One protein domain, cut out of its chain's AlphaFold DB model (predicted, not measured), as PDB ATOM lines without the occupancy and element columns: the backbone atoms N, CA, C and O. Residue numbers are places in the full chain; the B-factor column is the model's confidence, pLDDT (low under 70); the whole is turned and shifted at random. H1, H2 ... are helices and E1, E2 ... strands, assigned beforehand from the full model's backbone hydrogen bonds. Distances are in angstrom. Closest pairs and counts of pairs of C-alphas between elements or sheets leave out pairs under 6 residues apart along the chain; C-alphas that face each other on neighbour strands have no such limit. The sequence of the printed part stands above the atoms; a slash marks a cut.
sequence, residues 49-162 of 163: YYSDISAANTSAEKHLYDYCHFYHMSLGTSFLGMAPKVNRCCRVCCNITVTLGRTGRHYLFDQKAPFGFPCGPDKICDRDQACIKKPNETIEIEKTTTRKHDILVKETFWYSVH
ATOM      1  N   TYR A  49      -7.101  28.830 -20.482       71.94
ATOM      2  CA  TYR A  49      -6.701  27.797 -19.541       71.94
ATOM      3  C   TYR A  49      -7.805  26.752 -19.511       71.94
ATOM      4  O   TYR A  49      -8.983  27.098 -19.385       71.94
ATOM      5  N   TYR A  50      -7.411  25.493 -19.626       81.69
ATOM      6  CA  TYR A  50      -8.293  24.362 -19.400       81.69
ATOM      7  C   TYR A  50      -7.985  23.793 -18.027       81.69
ATOM      8  O   TYR A  50      -6.831  23.790 -17.605       81.69
ATOM      9  N   SER A  51      -9.010  23.349 -17.310       82.94
ATOM     10  CA  SER A  51      -8.793  22.628 -16.063       82.94
ATOM     11  C   SER A  51      -7.957  21.381 -16.338       82.94
ATOM     12  O   SER A  51      -8.358  20.556 -17.160       82.94
ATOM     13  N   ASP A  52      -6.857  21.218 -15.617       81.62
ATOM     14  CA  ASP A  52      -6.014  20.033 -15.711       81.62
ATOM     15  C   ASP A  52      -5.627  19.575 -14.305       81.62
ATOM     16  O   ASP A  52      -4.983  20.297 -13.541       81.62
ATOM     17  N   ILE A  53      -6.040  18.356 -13.955       85.06
ATOM     18  CA  ILE A  53      -5.724  17.745 -12.663       85.06
ATOM     19  C   ILE A  53      -4.227  17.435 -12.521       85.06
ATOM     20  O   ILE A  53      -3.725  17.413 -11.395       85.06
ATOM     21  N   SER A  54      -3.537  17.194 -13.637       87.69
ATOM     22  CA  SER A  54      -2.131  16.790 -13.699       87.69
ATOM     23  C   SER A  54      -1.156  17.968 -13.759       87.69
ATOM     24  O   SER A  54       0.048  17.779 -13.589       87.69
ATOM     25  N   ALA A  55      -1.662  19.190 -13.951       85.12
ATOM     26  CA  ALA A  55      -0.843  20.392 -13.963       85.12
ATOM     27  C   ALA A  55      -0.278  20.726 -12.567       85.12
ATOM     28  O   ALA A  55      -0.797  20.296 -11.532       85.12
ATOM     29  N   ALA A  56       0.798  21.519 -12.527       82.75
ATOM     30  CA  ALA A  56       1.460  21.901 -11.279       82.75
ATOM     31  C   ALA A  56       0.488  22.601 -10.311       82.75
ATOM     32  O   ALA A  56      -0.332  23.406 -10.744       82.75
ATOM     33  N   ASN A  57       0.624  22.373  -9.001       78.19
ATOM     34  CA  ASN A  57      -0.260  22.945  -7.966       78.19
ATOM     35  C   ASN A  57      -0.368  24.476  -7.973       78.19
ATOM     36  O   ASN A  57      -1.315  25.010  -7.412       78.19
ATOM     37  N   THR A  58       0.590  25.163  -8.593       73.25
ATOM     38  CA  THR A  58       0.649  26.624  -8.732       73.25
ATOM     39  C   THR A  58       0.155  27.132 -10.092       73.25
ATOM     40  O   THR A  58       0.155  28.337 -10.343       73.25
ATOM     41  N   SER A  59      -0.210  26.228 -11.003       78.00
ATOM     42  CA  SER A  59      -0.649  26.559 -12.358       78.00
ATOM     43  C   SER A  59      -2.102  27.030 -12.388       78.00
ATOM     44  O   SER A  59      -2.927  26.649 -11.554       78.00
ATOM     45  N   ALA A  60      -2.433  27.841 -13.391       77.06
ATOM     46  CA  ALA A  60      -3.798  28.313 -13.605       77.06
ATOM     47  C   ALA A  60      -4.757  27.145 -13.878       77.06
ATOM     48  O   ALA A  60      -5.884  27.135 -13.389       77.06
ATOM     49  N   GLU A  61      -4.288  26.150 -14.626       82.00
ATOM     50  CA  GLU A  61      -5.005  24.945 -15.020       82.00
ATOM     51  C   GLU A  61      -5.392  24.093 -13.804       82.00
ATOM     52  O   GLU A  61      -6.550  23.681 -13.674       82.00
ATOM     53  N   LYS A  62      -4.457  23.897 -12.866       82.81
ATOM     54  CA  LYS A  62      -4.713  23.158 -11.625       82.81
ATOM     55  C   LYS A  62      -5.645  23.917 -10.688       82.81
ATOM     56  O   LYS A  62      -6.582  23.335 -10.144       82.81
ATOM     57  N   HIS A  63      -5.448  25.226 -10.542       81.31
ATOM     58  CA  HIS A  63      -6.338  26.061  -9.736       81.31
ATOM     59  C   HIS A  63      -7.766  26.100 -10.288       81.31
ATOM     60  O   HIS A  63      -8.726  26.056  -9.521       81.31
ATOM     61  N   LEU A  64      -7.912  26.137 -11.612       83.19
ATOM     62  CA  LEU A  64      -9.200  26.084 -12.293       83.19
ATOM     63  C   LEU A  64      -9.903  24.736 -12.086       83.19
ATOM     64  O   LEU A  64     -11.108  24.712 -11.828       83.19
ATOM     65  N   TYR A  65      -9.157  23.628 -12.154       84.62
ATOM     66  CA  TYR A  65      -9.668  22.299 -11.821       84.62
ATOM     67  C   TYR A  65     -10.187  22.244 -10.382       84.62
ATOM     68  O   TYR A  65     -11.355  21.923 -10.170       84.62
ATOM     69  N   ASP A  66      -9.348  22.612  -9.407       84.62
ATOM     70  CA  ASP A  66      -9.690  22.575  -7.982       84.62
ATOM     71  C   ASP A  66     -10.933  23.420  -7.676       84.62
ATOM     72  O   ASP A  66     -11.797  22.999  -6.908       84.62
ATOM     73  N   TYR A  67     -11.031  24.605  -8.283       81.56
ATOM     74  CA  TYR A  67     -12.161  25.508  -8.105       81.56
ATOM     75  C   TYR A  67     -13.459  24.898  -8.648       81.56
ATOM     76  O   TYR A  67     -14.434  24.770  -7.909       81.56
ATOM     77  N   CYS A  68     -13.483  24.455  -9.909       82.81
ATOM     78  CA  CYS A  68     -14.684  23.840 -10.477       82.81
ATOM     79  C   CYS A  68     -15.084  22.559  -9.735       82.81
ATOM     80  O   CYS A  68     -16.272  22.341  -9.492       82.81
ATOM     81  N   HIS A  69     -14.102  21.751  -9.336       85.00
ATOM     82  CA  HIS A  69     -14.319  20.551  -8.542       85.00
ATOM     83  C   HIS A  69     -14.960  20.894  -7.194       85.00
ATOM     84  O   HIS A  69     -16.030  20.387  -6.882       85.00
ATOM     85  N   PHE A  70     -14.373  21.803  -6.415       83.44
ATOM     86  CA  PHE A  70     -14.880  22.159  -5.088       83.44
ATOM     87  C   PHE A  70     -16.357  22.593  -5.107       83.44
ATOM     88  O   PHE A  70     -17.142  22.171  -4.259       83.44
ATOM     89  N   TYR A  71     -16.754  23.396  -6.096       77.56
ATOM     90  CA  TYR A  71     -18.112  23.936  -6.180       77.56
ATOM     91  C   TYR A  71     -19.159  22.942  -6.700       77.56
ATOM     92  O   TYR A  71     -20.344  23.087  -6.383       77.56
ATOM     93  N   HIS A  72     -18.740  21.948  -7.491       79.62
ATOM     94  CA  HIS A  72     -19.661  21.140  -8.297       79.62
ATOM     95  C   HIS A  72     -19.415  19.627  -8.255       79.62
ATOM     96  O   HIS A  72     -20.127  18.890  -8.933       79.62
ATOM     97  N   MET A  73     -18.469  19.138  -7.446       78.50
ATOM     98  CA  MET A  73     -18.159  17.705  -7.305       78.50
ATOM     99  C   MET A  73     -19.395  16.868  -6.956       78.50
ATOM    100  O   MET A  73     -19.548  15.761  -7.457       78.50
ATOM    101  N   SER A  74     -20.308  17.395  -6.135       75.12
ATOM    102  CA  SER A  74     -21.534  16.685  -5.750       75.12
ATOM    103  C   SER A  74     -22.577  16.594  -6.863       75.12
ATOM    104  O   SER A  74     -23.549  15.853  -6.725       75.12
ATOM    105  N   LEU A  75     -22.410  17.355  -7.948       70.50
ATOM    106  CA  LEU A  75     -23.411  17.463  -8.996       70.50
ATOM    107  C   LEU A  75     -23.188  16.483 -10.143       70.50
ATOM    108  O   LEU A  75     -24.186  16.119 -10.747       70.50
ATOM    109  N   GLY A  76     -21.965  16.037 -10.462       66.88
ATOM    110  CA  GLY A  76     -21.722  15.306 -11.715       66.88
ATOM    111  C   GLY A  76     -20.610  14.263 -11.710       66.88
ATOM    112  O   GLY A  76     -19.835  14.138 -10.770       66.88
ATOM    113  N   THR A  77     -20.553  13.508 -12.809       67.75
ATOM    114  CA  THR A  77     -19.576  12.432 -13.056       67.75
ATOM    115  C   THR A  77     -18.339  12.930 -13.794       67.75
ATOM    116  O   THR A  77     -17.276  12.322 -13.711       67.75
ATOM    117  N   SER A  78     -18.465  14.048 -14.513       72.44
ATOM    118  CA  SER A  78     -17.360  14.718 -15.191       72.44
ATOM    119  C   SER A  78     -17.557  16.227 -15.174       72.44
ATOM    120  O   SER A  78     -18.686  16.730 -15.188       72.44
ATOM    121  N   PHE A  79     -16.451  16.960 -15.148       74.56
ATOM    122  CA  PHE A  79     -16.463  18.407 -15.259       74.56
ATOM    123  C   PHE A  79     -15.240  18.901 -16.029       74.56
ATOM    124  O   PHE A  79     -14.174  18.288 -16.002       74.56
ATOM    125  N   LEU A  80     -15.418  20.026 -16.712       79.88
ATOM    126  CA  LEU A  80     -14.396  20.740 -17.459       79.88
ATOM    127  C   LEU A  80     -14.447  22.215 -17.064       79.88
ATOM    128  O   LEU A  80     -15.478  22.871 -17.214       79.88
ATOM    129  N   GLY A  81     -13.333  22.742 -16.575       79.88
ATOM    130  CA  GLY A  81     -13.152  24.162 -16.302       79.88
ATOM    131  C   GLY A  81     -12.495  24.883 -17.477       79.88
ATOM    132  O   GLY A  81     -11.600  24.340 -18.125       79.88
ATOM    133  N   MET A  82     -12.911  26.122 -17.732       81.00
ATOM    134  CA  MET A  82     -12.313  27.012 -18.729       81.00
ATOM    135  C   MET A  82     -12.185  28.436 -18.179       81.00
ATOM    136  O   MET A  82     -13.131  28.962 -17.593       81.00
ATOM    137  N   ALA A  83     -11.047  29.087 -18.412       73.69
ATOM    138  CA  ALA A  83     -10.851  30.503 -18.092       73.69
ATOM    139  C   ALA A  83     -10.037  31.214 -19.193       73.69
ATOM    140  O   ALA A  83      -9.107  30.621 -19.744       73.69
ATOM    141  N   PRO A  84     -10.348  32.472 -19.547       71.69
ATOM    142  CA  PRO A  84      -9.614  33.200 -20.580       71.69
ATOM    143  C   PRO A  84      -8.203  33.612 -20.116       71.69
ATOM    144  O   PRO A  84      -8.006  34.050 -18.981       71.69
ATOM    145  N   LYS A  85      -7.208  33.546 -21.016       63.62
ATOM    146  CA  LYS A  85      -5.833  34.034 -20.766       63.62
ATOM    147  C   LYS A  85      -5.704  35.556 -20.841       63.62
ATOM    148  O   LYS A  85      -4.635  36.083 -20.546       63.62
ATOM    149  N   VAL A  86      -6.726  36.300 -21.247       56.12
ATOM    150  CA  VAL A  86      -6.691  37.769 -21.305       56.12
ATOM    151  C   VAL A  86      -8.023  38.281 -20.764       56.12
ATOM    152  O   VAL A  86      -9.068  37.783 -21.163       56.12
ATOM    153  N   ASN A  87      -7.978  39.242 -19.834       59.16
ATOM    154  CA  ASN A  87      -9.118  39.689 -19.017       59.16
ATOM    155  C   ASN A  87      -9.611  38.620 -18.007       59.16
ATOM    156  O   ASN A  87     -10.759  38.181 -18.022       59.16
ATOM    157  N   ARG A  88      -8.680  38.154 -17.162       63.00
ATOM    158  CA  ARG A  88      -8.728  36.842 -16.483       63.00
ATOM    159  C   ARG A  88      -9.494  36.786 -15.159       63.00
ATOM    160  O   ARG A  88      -9.562  35.722 -14.556       63.00
ATOM    161  N   CYS A  89     -10.013  37.915 -14.689       73.12
ATOM    162  CA  CYS A  89     -10.592  37.997 -13.348       73.12
ATOM    163  C   CYS A  89     -12.100  38.007 -13.346       73.12
ATOM    164  O   CYS A  89     -12.704  37.469 -12.437       73.12
ATOM    165  N   CYS A  90     -12.716  38.507 -14.408       67.19
ATOM    166  CA  CYS A  90     -14.160  38.642 -14.446       67.19
ATOM    167  C   CYS A  90     -14.890  37.305 -14.609       67.19
ATOM    168  O   CYS A  90     -16.109  37.271 -14.447       67.19
ATOM    169  N   ARG A  91     -14.188  36.235 -15.026       76.06
ATOM    170  CA  ARG A  91     -14.862  35.067 -15.584       76.06
ATOM    171  C   ARG A  91     -14.097  33.743 -15.501       76.06
ATOM    172  O   ARG A  91     -13.036  33.592 -16.100       76.06
ATOM    173  N   VAL A  92     -14.725  32.757 -14.876       80.19
ATOM    174  CA  VAL A  92     -14.357  31.342 -14.830       80.19
ATOM    175  C   VAL A  92     -15.588  30.515 -15.186       80.19
ATOM    176  O   VAL A  92     -16.669  30.723 -14.642       80.19
ATOM    177  N   CYS A  93     -15.429  29.559 -16.091       83.44
ATOM    178  CA  CYS A  93     -16.499  28.688 -16.549       83.44
ATOM    179  C   CYS A  93     -16.283  27.257 -16.070       83.44
ATOM    180  O   CYS A  93     -15.204  26.706 -16.260       83.44
ATOM    181  N   CYS A  94     -17.323  26.635 -15.519       84.62
ATOM    182  CA  CYS A  94     -17.334  25.218 -15.169       84.62
ATOM    183  C   CYS A  94     -18.476  24.528 -15.918       84.62
ATOM    184  O   CYS A  94     -19.646  24.846 -15.708       84.62
ATOM    185  N   ASN A  95     -18.138  23.596 -16.802       83.88
ATOM    186  CA  ASN A  95     -19.082  22.717 -17.479       83.88
ATOM    187  C   ASN A  95     -19.147  21.394 -16.713       83.88
ATOM    188  O   ASN A  95     -18.128  20.722 -16.589       83.88
ATOM    189  N   ILE A  96     -20.314  21.025 -16.193       82.75
ATOM    190  CA  ILE A  96     -20.538  19.783 -15.452       82.75
ATOM    191  C   ILE A  96     -21.529  18.923 -16.206       82.75
ATOM    192  O   ILE A  96     -22.595  19.383 -16.606       82.75
ATOM    193  N   THR A  97     -21.196  17.647 -16.354       80.88
ATOM    194  CA  THR A  97     -22.097  16.654 -16.929       80.88
ATOM    195  C   THR A  97     -22.486  15.634 -15.870       80.88
ATOM    196  O   THR A  97     -21.651  15.103 -15.136       80.88
ATOM    197  N   VAL A  98     -23.784  15.367 -15.807       83.44
ATOM    198  CA  VAL A  98     -24.429  14.486 -14.839       83.44
ATOM    199  C   VAL A  98     -25.187  13.428 -15.608       83.44
ATOM    200  O   VAL A  98     -26.142  13.732 -16.316       83.44
ATOM    201  N   THR A  99     -24.766  12.181 -15.492       81.50
ATOM    202  CA  THR A  99     -25.386  11.068 -16.213       81.50
ATOM    203  C   THR A  99     -26.412  10.367 -15.330       81.50
ATOM    204  O   THR A  99     -26.074   9.857 -14.264       81.50
ATOM    205  N   LEU A 100     -27.660  10.321 -15.791       79.19
ATOM    206  CA  LEU A 100     -28.795   9.639 -15.171       79.19
ATOM    207  C   LEU A 100     -29.350   8.610 -16.168       79.19
ATOM    208  O   LEU A 100     -30.221   8.907 -16.991       79.19
ATOM    209  N   GLY A 101     -28.807   7.392 -16.125       83.69
ATOM    210  CA  GLY A 101     -29.142   6.339 -17.088       83.69
ATOM    211  C   GLY A 101     -28.785   6.753 -18.518       83.69
ATOM    212  O   GLY A 101     -27.637   7.080 -18.798       83.69
ATOM    213  N   ARG A 102     -29.778   6.769 -19.418       82.50
ATOM    214  CA  ARG A 102     -29.608   7.192 -20.824       82.50
ATOM    215  C   ARG A 102     -29.617   8.708 -21.025       82.50
ATOM    216  O   ARG A 102     -29.424   9.164 -22.144       82.50
ATOM    217  N   THR A 103     -29.861   9.499 -19.983       81.81
ATOM    218  CA  THR A 103     -29.943  10.960 -20.106       81.81
ATOM    219  C   THR A 103     -28.735  11.607 -19.441       81.81
ATOM    220  O   THR A 103     -28.455  11.353 -18.273       81.81
ATOM    221  N   GLY A 104     -28.021  12.463 -20.166       83.75
ATOM    222  CA  GLY A 104     -27.027  13.372 -19.611       83.75
ATOM    223  C   GLY A 104     -27.657  14.734 -19.351       83.75
ATOM    224  O   GLY A 104     -28.260  15.319 -20.245       83.75
ATOM    225  N   ARG A 105     -27.530  15.269 -18.141       84.62
ATOM    226  CA  ARG A 105     -27.823  16.669 -17.838       84.62
ATOM    227  C   ARG A 105     -26.510  17.434 -17.797       84.62
ATOM    228  O   ARG A 105     -25.613  17.091 -17.034       84.62
ATOM    229  N   HIS A 106     -26.410  18.469 -18.608       82.75
ATOM    230  CA  HIS A 106     -25.252  19.341 -18.682       82.75
ATOM    231  C   HIS A 106     -25.570  20.658 -17.996       82.75
ATOM    232  O   HIS A 106     -26.657  21.206 -18.178       82.75
ATOM    233  N   TYR A 107     -24.614  21.165 -17.237       81.69
ATOM    234  CA  TYR A 107     -24.669  22.448 -16.568       81.69
ATOM    235  C   TYR A 107     -23.461  23.263 -16.984       81.69
ATOM    236  O   TYR A 107     -22.342  22.762 -17.035       81.69
ATOM    237  N   LEU A 108     -23.682  24.540 -17.227       82.50
ATOM    238  CA  LEU A 108     -22.651  25.514 -17.492       82.50
ATOM    239  C   LEU A 108     -22.787  26.633 -16.471       82.50
ATOM    240  O   LEU A 108     -23.739  27.414 -16.513       82.50
ATOM    241  N   PHE A 109     -21.821  26.693 -15.563       83.06
ATOM    242  CA  PHE A 109     -21.725  27.719 -14.538       83.06
ATOM    243  C   PHE A 109     -20.700  28.759 -14.958       83.06
ATOM    244  O   PHE A 109     -19.519  28.456 -15.127       83.06
ATOM    245  N   ASP A 110     -21.170  29.985 -15.104       83.12
ATOM    246  CA  ASP A 110     -20.376  31.175 -15.344       83.12
ATOM    247  C   ASP A 110     -20.175  31.917 -14.027       83.12
ATOM    248  O   ASP A 110     -21.142  32.375 -13.419       83.12
ATOM    249  N   GLN A 111     -18.936  32.005 -13.566       83.00
ATOM    250  CA  GLN A 111     -18.590  32.488 -12.235       83.00
ATOM    251  C   GLN A 111     -17.509  33.566 -12.309       83.00
ATOM    252  O   GLN A 111     -16.750  33.646 -13.270       83.00
ATOM    253  N   LYS A 112     -17.420  34.391 -11.271       82.50
ATOM    254  CA  LYS A 112     -16.306  35.322 -11.052       82.50
ATOM    255  C   LYS A 112     -15.021  34.564 -10.715       82.50
ATOM    256  O   LYS A 112     -15.084  33.531 -10.047       82.50
ATOM    257  N   ALA A 113     -13.854  35.060 -11.140       80.62
ATOM    258  CA  ALA A 113     -12.603  34.420 -10.735       80.62
ATOM    259  C   ALA A 113     -12.343  34.676  -9.241       80.62
ATOM    260  O   ALA A 113     -12.597  35.787  -8.755       80.62
ATOM    261  N   PRO A 114     -11.834  33.676  -8.502       78.75
ATOM    262  CA  PRO A 114     -11.496  33.855  -7.100       78.75
ATOM    263  C   PRO A 114     -10.284  34.780  -6.936       78.75
ATOM    264  O   PRO A 114      -9.432  34.895  -7.824       78.75
ATOM    265  N   PHE A 115     -10.186  35.414  -5.767       82.56
ATOM    266  CA  PHE A 115      -9.005  36.185  -5.387       82.56
ATOM    267  C   PHE A 115      -7.740  35.321  -5.483       82.56
ATOM    268  O   PHE A 115      -7.744  34.153  -5.092       82.56
ATOM    269  N   GLY A 116      -6.659  35.894  -6.010       79.44
ATOM    270  CA  GLY A 116      -5.390  35.202  -6.217       79.44
ATOM    271  C   GLY A 116      -5.297  34.421  -7.529       79.44
ATOM    272  O   GLY A 116      -4.210  33.953  -7.867       79.44
ATOM    273  N   PHE A 117      -6.386  34.280  -8.296       81.94
ATOM    274  CA  PHE A 117      -6.351  33.544  -9.562       81.94
ATOM    275  C   PHE A 117      -5.393  34.219 -10.561       81.94
ATOM    276  O   PHE A 117      -5.431  35.443 -10.710       81.94
ATOM    277  N   PRO A 118      -4.512  33.474 -11.251       76.81
ATOM    278  CA  PRO A 118      -3.493  34.071 -12.108       76.81
ATOM    279  C   PRO A 118      -4.108  34.809 -13.303       76.81
ATOM    280  O   PRO A 118      -4.758  34.216 -14.165       76.81
ATOM    281  N   CYS A 119      -3.830  36.114 -13.392       77.50
ATOM    282  CA  CYS A 119      -4.381  37.017 -14.403       77.50
ATOM    283  C   CYS A 119      -3.357  37.618 -15.381       77.50
ATOM    284  O   CYS A 119      -3.707  38.320 -16.332       77.50
ATOM    285  N   GLY A 120      -2.079  37.326 -15.175       75.31
ATOM    286  CA  GLY A 120      -0.965  37.747 -16.024       75.31
ATOM    287  C   GLY A 120       0.300  36.980 -15.651       75.31
ATOM    288  O   GLY A 120       0.304  36.296 -14.628       75.31
ATOM    289  N   PRO A 121       1.387  37.114 -16.426       77.62
ATOM    290  CA  PRO A 121       2.721  37.005 -15.841       77.62
ATOM    291  C   PRO A 121       2.799  37.960 -14.639       77.62
ATOM    292  O   PRO A 121       2.475  39.138 -14.793       77.62
ATOM    293  N   ASP A 122       3.127  37.444 -13.453       80.38
ATOM    294  CA  ASP A 122       3.225  38.186 -12.182       80.38
ATOM    295  C   ASP A 122       2.002  39.042 -11.811       80.38
ATOM    296  O   ASP A 122       2.116  40.074 -11.140       80.38
ATOM    297  N   LYS A 123       0.804  38.623 -12.229       83.56
ATOM    298  CA  LYS A 123      -0.455  39.297 -11.888       83.56
ATOM    299  C   LYS A 123      -1.513  38.305 -11.425       83.56
ATOM    300  O   LYS A 123      -1.592  37.189 -11.945       83.56
ATOM    301  N   ILE A 124      -2.351  38.738 -10.495       84.81
ATOM    302  CA  ILE A 124      -3.447  37.959  -9.913       84.81
ATOM    303  C   ILE A 124      -4.755  38.754  -9.879       84.81
ATOM    304  O   ILE A 124      -4.762  39.980  -9.979       84.81
ATOM    305  N   CYS A 125      -5.861  38.042  -9.724       83.31
ATOM    306  CA  CYS A 125      -7.173  38.634  -9.552       83.31
ATOM    307  C   CYS A 125      -7.388  39.145  -8.140       83.31
ATOM    308  O   CYS A 125      -7.193  38.407  -7.176       83.31
ATOM    309  N   ASP A 126      -7.822  40.392  -8.042       83.00
ATOM    310  CA  ASP A 126      -8.278  40.983  -6.796       83.00
ATOM    311  C   ASP A 126      -9.780  40.730  -6.573       83.00
ATOM    312  O   ASP A 126     -10.506  40.301  -7.477       83.00
ATOM    313  N   ARG A 127     -10.271  41.024  -5.369       80.81
ATOM    314  CA  ARG A 127     -11.687  40.890  -4.994       80.81
ATOM    315  C   ARG A 127     -12.606  41.738  -5.867       80.81
ATOM    316  O   ARG A 127     -13.667  41.259  -6.265       80.81
ATOM    317  N   ASP A 128     -12.140  42.916  -6.273       81.62
ATOM    318  CA  ASP A 128     -12.850  43.821  -7.185       81.62
ATOM    319  C   ASP A 128     -12.817  43.363  -8.652       81.62
ATOM    320  O   ASP A 128     -13.195  44.104  -9.557       81.62
ATOM    321  N   GLN A 129     -12.361  42.131  -8.915       78.81
ATOM    322  CA  GLN A 129     -12.247  41.545 -10.255       78.81
ATOM    323  C   GLN A 129     -11.260  42.303 -11.157       78.81
ATOM    324  O   GLN A 129     -11.267  42.149 -12.380       78.81
ATOM    325  N   ALA A 130     -10.366  43.088 -10.554       82.00
ATOM    326  CA  ALA A 130      -9.252  43.732 -11.224       82.00
ATOM    327  C   ALA A 130      -8.052  42.780 -11.316       82.00
ATOM    328  O   ALA A 130      -7.787  41.990 -10.413       82.00
ATOM    329  N   CYS A 131      -7.296  42.874 -12.410       81.25
ATOM    330  CA  CYS A 131      -6.036  42.153 -12.562       81.25
ATOM    331  C   CYS A 131      -4.887  43.005 -12.009       81.25
ATOM    332  O   CYS A 131      -4.417  43.929 -12.679       81.25
ATOM    333  N   ILE A 132      -4.447  42.702 -10.791       84.44
ATOM    334  CA  ILE A 132      -3.431  43.466 -10.059       84.44
ATOM    335  C   ILE A 132      -2.070  42.771 -10.112       84.44
ATOM    336  O   ILE A 132      -1.972  41.570 -10.367       84.44
ATOM    337  N   LYS A 133      -0.990  43.519  -9.870       87.50
ATOM    338  CA  LYS A 133       0.342  42.922  -9.709       87.50
ATOM    339  C   LYS A 133       0.325  41.993  -8.497       87.50
ATOM    340  O   LYS A 133      -0.202  42.369  -7.455       87.50
ATOM    341  N   LYS A 134       0.912  40.805  -8.636       83.00
ATOM    342  CA  LYS A 134       1.068  39.865  -7.529       83.00
ATOM    343  C   LYS A 134       1.893  40.536  -6.418       83.00
ATOM    344  O   LYS A 134       3.035  40.904  -6.700       83.00
ATOM    345  N   PRO A 135       1.351  40.760  -5.204       80.50
ATOM    346  CA  PRO A 135       2.172  41.186  -4.077       80.50
ATOM    347  C   PRO A 135       3.294  40.177  -3.809       80.50
ATOM    348  O   PRO A 135       3.172  38.995  -4.122       80.50
ATOM    349  N   ASN A 136       4.401  40.665  -3.245       77.44
ATOM    350  CA  ASN A 136       5.593  39.854  -2.959       77.44
ATOM    351  C   ASN A 136       5.358  38.787  -1.877       77.44
ATOM    352  O   ASN A 136       6.197  37.912  -1.683       77.44
ATOM    353  N   GLU A 137       4.237  38.873  -1.168       74.69
ATOM    354  CA  GLU A 137       3.826  37.907  -0.159       74.69
ATOM    355  C   GLU A 137       3.264  36.632  -0.800       74.69
ATOM    356  O   GLU A 137       2.803  36.621  -1.947       74.69
ATOM    357  N   THR A 138       3.293  35.530  -0.050       65.94
ATOM    358  CA  THR A 138       2.626  34.293  -0.461       65.94
ATOM    359  C   THR A 138       1.123  34.523  -0.447       65.94
ATOM    360  O   THR A 138       0.499  34.580   0.608       65.94
ATOM    361  N   ILE A 139       0.534  34.662  -1.631       63.94
ATOM    362  CA  ILE A 139      -0.913  34.795  -1.771       63.94
ATOM    363  C   ILE A 139      -1.507  33.402  -1.853       63.94
ATOM    364  O   ILE A 139      -1.298  32.687  -2.838       63.94
ATOM    365  N   GLU A 140      -2.271  33.037  -0.838       64.94
ATOM    366  CA  GLU A 140      -3.185  31.915  -0.952       64.94
ATOM    367  C   GLU A 140      -4.394  32.360  -1.771       64.94
ATOM    368  O   GLU A 140      -5.036  33.372  -1.480       64.94
ATOM    369  N   ILE A 141      -4.694  31.612  -2.832       68.00
ATOM    370  CA  ILE A 141      -5.965  31.770  -3.541       68.00
ATOM    371  C   ILE A 141      -7.067  31.535  -2.521       68.00
ATOM    372  O   ILE A 141      -7.033  30.520  -1.823       68.00
ATOM    373  N   GLU A 142      -8.025  32.461  -2.440       69.69
ATOM    374  CA  GLU A 142      -9.114  32.395  -1.464       69.69
ATOM    375  C   GLU A 142      -9.997  31.177  -1.787       69.69
ATOM    376  O   GLU A 142     -10.971  31.253  -2.539       69.69
ATOM    377  N   LYS A 143      -9.614  30.014  -1.251       61.25
ATOM    378  CA  LYS A 143     -10.386  28.776  -1.285       61.25
ATOM    379  C   LYS A 143     -11.365  28.845  -0.124       61.25
ATOM    380  O   LYS A 143     -10.996  28.693   1.036       61.25
ATOM    381  N   THR A 144     -12.623  29.126  -0.428       62.47
ATOM    382  CA  THR A 144     -13.672  29.119   0.590       62.47
ATOM    383  C   THR A 144     -14.024  27.680   0.940       62.47
ATOM    384  O   THR A 144     -14.102  26.836   0.057       62.47
ATOM    385  N   THR A 145     -14.258  27.384   2.219       60.44
ATOM    386  CA  THR A 145     -14.733  26.060   2.673       60.44
ATOM    387  C   THR A 145     -16.231  25.863   2.454       60.44
ATOM    388  O   THR A 145     -16.738  24.751   2.579       60.44
ATOM    389  N   THR A 146     -16.945  26.924   2.080       66.94
ATOM    390  CA  THR A 146     -18.367  26.903   1.747       66.94
ATOM    391  C   THR A 146     -18.609  27.379   0.320       66.94
ATOM    392  O   THR A 146     -17.879  28.217  -0.225       66.94
ATOM    393  N   ARG A 147     -19.665  26.834  -0.292       64.25
ATOM    394  CA  ARG A 147     -20.149  27.247  -1.608       64.25
ATOM    395  C   ARG A 147     -20.772  28.641  -1.517       64.25
ATOM    396  O   ARG A 147     -21.863  28.811  -0.974       64.25
ATOM    397  N   LYS A 148     -20.085  29.624  -2.088       72.62
ATOM    398  CA  LYS A 148     -20.582  30.983  -2.315       72.62
ATOM    399  C   LYS A 148     -21.453  31.025  -3.580       72.62
ATOM    400  O   LYS A 148     -21.026  30.568  -4.634       72.62
ATOM    401  N   HIS A 149     -22.689  31.516  -3.477       69.94
ATOM    402  CA  HIS A 149     -23.622  31.626  -4.618       69.94
ATOM    403  C   HIS A 149     -23.590  33.017  -5.270       69.94
ATOM    404  O   HIS A 149     -23.948  33.170  -6.430       69.94
ATOM    405  N   ASP A 150     -23.102  34.017  -4.544       74.81
ATOM    406  CA  ASP A 150     -22.900  35.412  -4.952       74.81
ATOM    407  C   ASP A 150     -21.806  35.598  -6.019       74.81
ATOM    408  O   ASP A 150     -21.706  36.651  -6.650       74.81
ATOM    409  N   ILE A 151     -21.002  34.559  -6.257       77.56
ATOM    410  CA  ILE A 151     -19.985  34.527  -7.316       77.56
ATOM    411  C   ILE A 151     -20.543  34.045  -8.662       77.56
ATOM    412  O   ILE A 151     -19.864  34.194  -9.681       77.56
ATOM    413  N   LEU A 152     -21.744  33.457  -8.679       80.75
ATOM    414  CA  LEU A 152     -22.382  32.948  -9.888       80.75
ATOM    415  C   LEU A 152     -22.953  34.114 -10.698       80.75
ATOM    416  O   LEU A 152     -23.846  34.827 -10.251       80.75
ATOM    417  N   VAL A 153     -22.443  34.290 -11.912       79.62
ATOM    418  CA  VAL A 153     -22.929  35.283 -12.874       79.62
ATOM    419  C   VAL A 153     -24.113  34.719 -13.652       79.62
ATOM    420  O   VAL A 153     -25.134  35.388 -13.810       79.62
ATOM    421  N   LYS A 154     -23.989  33.484 -14.147       81.31
ATOM    422  CA  LYS A 154     -25.041  32.816 -14.920       81.31
ATOM    423  C   LYS A 154     -24.934  31.301 -14.805       81.31
ATOM    424  O   LYS A 154     -23.847  30.740 -14.841       81.31
ATOM    425  N   GLU A 155     -26.079  30.637 -14.756       82.12
ATOM    426  CA  GLU A 155     -26.189  29.190 -14.913       82.12
ATOM    427  C   GLU A 155     -27.024  28.881 -16.156       82.12
ATOM    428  O   GLU A 155     -27.997  29.565 -16.477       82.12
ATOM    429  N   THR A 156     -26.621  27.875 -16.918       81.12
ATOM    430  CA  THR A 156     -27.379  27.363 -18.061       81.12
ATOM    431  C   THR A 156     -27.314  25.850 -18.025       81.12
ATOM    432  O   THR A 156     -26.247  25.299 -17.786       81.12
ATOM    433  N   PHE A 157     -28.431  25.167 -18.257       83.06
ATOM    434  CA  PHE A 157     -28.455  23.710 -18.291       83.06
ATOM    435  C   PHE A 157     -29.231  23.198 -19.500       83.06
ATOM    436  O   PHE A 157     -30.142  23.859 -19.997       83.06
ATOM    437  N   TRP A 158     -28.860  22.014 -19.975       81.75
ATOM    438  CA  TRP A 158     -29.535  21.315 -21.065       81.75
ATOM    439  C   TRP A 158     -29.417  19.802 -20.880       81.75
ATOM    440  O   TRP A 158     -28.654  19.322 -20.044       81.75
ATOM    441  N   TYR A 159     -30.190  19.047 -21.656       81.62
ATOM    442  CA  TYR A 159     -30.197  17.588 -21.612       81.62
ATOM    443  C   TYR A 159     -29.681  17.009 -22.929       81.62
ATOM    444  O   TYR A 159     -29.884  17.589 -23.994       81.62
ATOM    445  N   SER A 160     -29.028  15.857 -22.850       82.88
ATOM    446  CA  SER A 160     -28.642  15.008 -23.972       82.88
ATOM    447  C   SER A 160     -29.105  13.578 -23.709       82.88
ATOM    448  O   SER A 160     -29.215  13.152 -22.560       82.88
ATOM    449  N   VAL A 161     -29.385  12.822 -24.767       80.56
ATOM    450  CA  VAL A 161     -29.666  11.385 -24.671       80.56
ATOM    451  C   VAL A 161     -28.448  10.646 -25.210       80.56
ATOM    452  O   VAL A 161     -27.984  10.947 -26.305       80.56
ATOM    453  N   HIS A 162     -27.911   9.718 -24.424       65.25
ATOM    454  CA  HIS A 162     -26.833   8.827 -24.833       65.25
ATOM    455  C   HIS A 162     -27.483   7.580 -25.441       65.25
ATOM    456  O   HIS A 162     -28.236   6.878 -24.757       65.25
TER     457      HIS A 162
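AT A GLANCE: This is residues 49 to 162 of the 163 residues of the protein "Putative salivary secreted peptide" of Ixodes pacificus (western blacklegged tick) (UniProt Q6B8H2). A twisted sheet of four strands, E1 to E3 and E7, has one helix, H1, slantwise over one face, and a small three-stranded sheet, E4 to E6, lies beyond one end of it. A long link, residues 134 to 151, runs back from the small sheet to E7. The 114 printed residues hold, in order, H1 and E1 to E7, in a mixed class of helices and strands. The sheet orders are E1 - E2 - E3 - E7 and E4 - E5 - E6, both antiparallel; the whole is compact, radius of gyration of the C-alphas 14.6 A, yet elongated, spanning 51 by 28 by 27 A.

HOW THE PARTS SIT: Residues 49 to 50 pair antiparallel with residues 82 to 83 of E1, residues 78 to 84. H1, residues 60 to 72, has every O i to N i+4 pair within hydrogen-bond range. It lies over E1 and E2, residues 92 to 100, at a height over the sheet of 7.4 A, and at 50 degrees to E1 on the local plane; two layers, a helix on one face of a sheet. The closest C-alphas of H1 and E1 are those of Leu 64 and Gly 81, 5.9 A. With E3, residues 103 to 111, E1 and E2 form a meander, each strand the antiparallel neighbour of the one before; N 80 and O 95 are 2.8 A apart, N 94 and O 109 2.9 A. E7, residues 152 to 161, is E3's antiparallel neighbour, with N 106 and O 158 at 2.8 A. E4, E5 and E6, residues 118 to 120, 123 to 125 and 131 to 133, form a second meander, with N 119 and O 123 at 2.9 A and N 124 and O 132 at 2.9 A.

IN THESE COORDINATES: H1 begins at C-alpha 60 (-3.798, 28.313, -13.605) and is 18.2 A long. E1 is 20.8 A, E2 26.1 A, E3 25.6 A and E7 27.1 A, ending at C-alpha 161 (-29.666, 11.385, -24.671).

THE WHOLE: The C-alphas of Arg 102 and Asn 136 are farthest apart, 51.2 A. The printed part has no cut; the E6 to E7 link is long. Mean pLDDT of the printed part is 77.9, with residues 138 to 147 among those under 70.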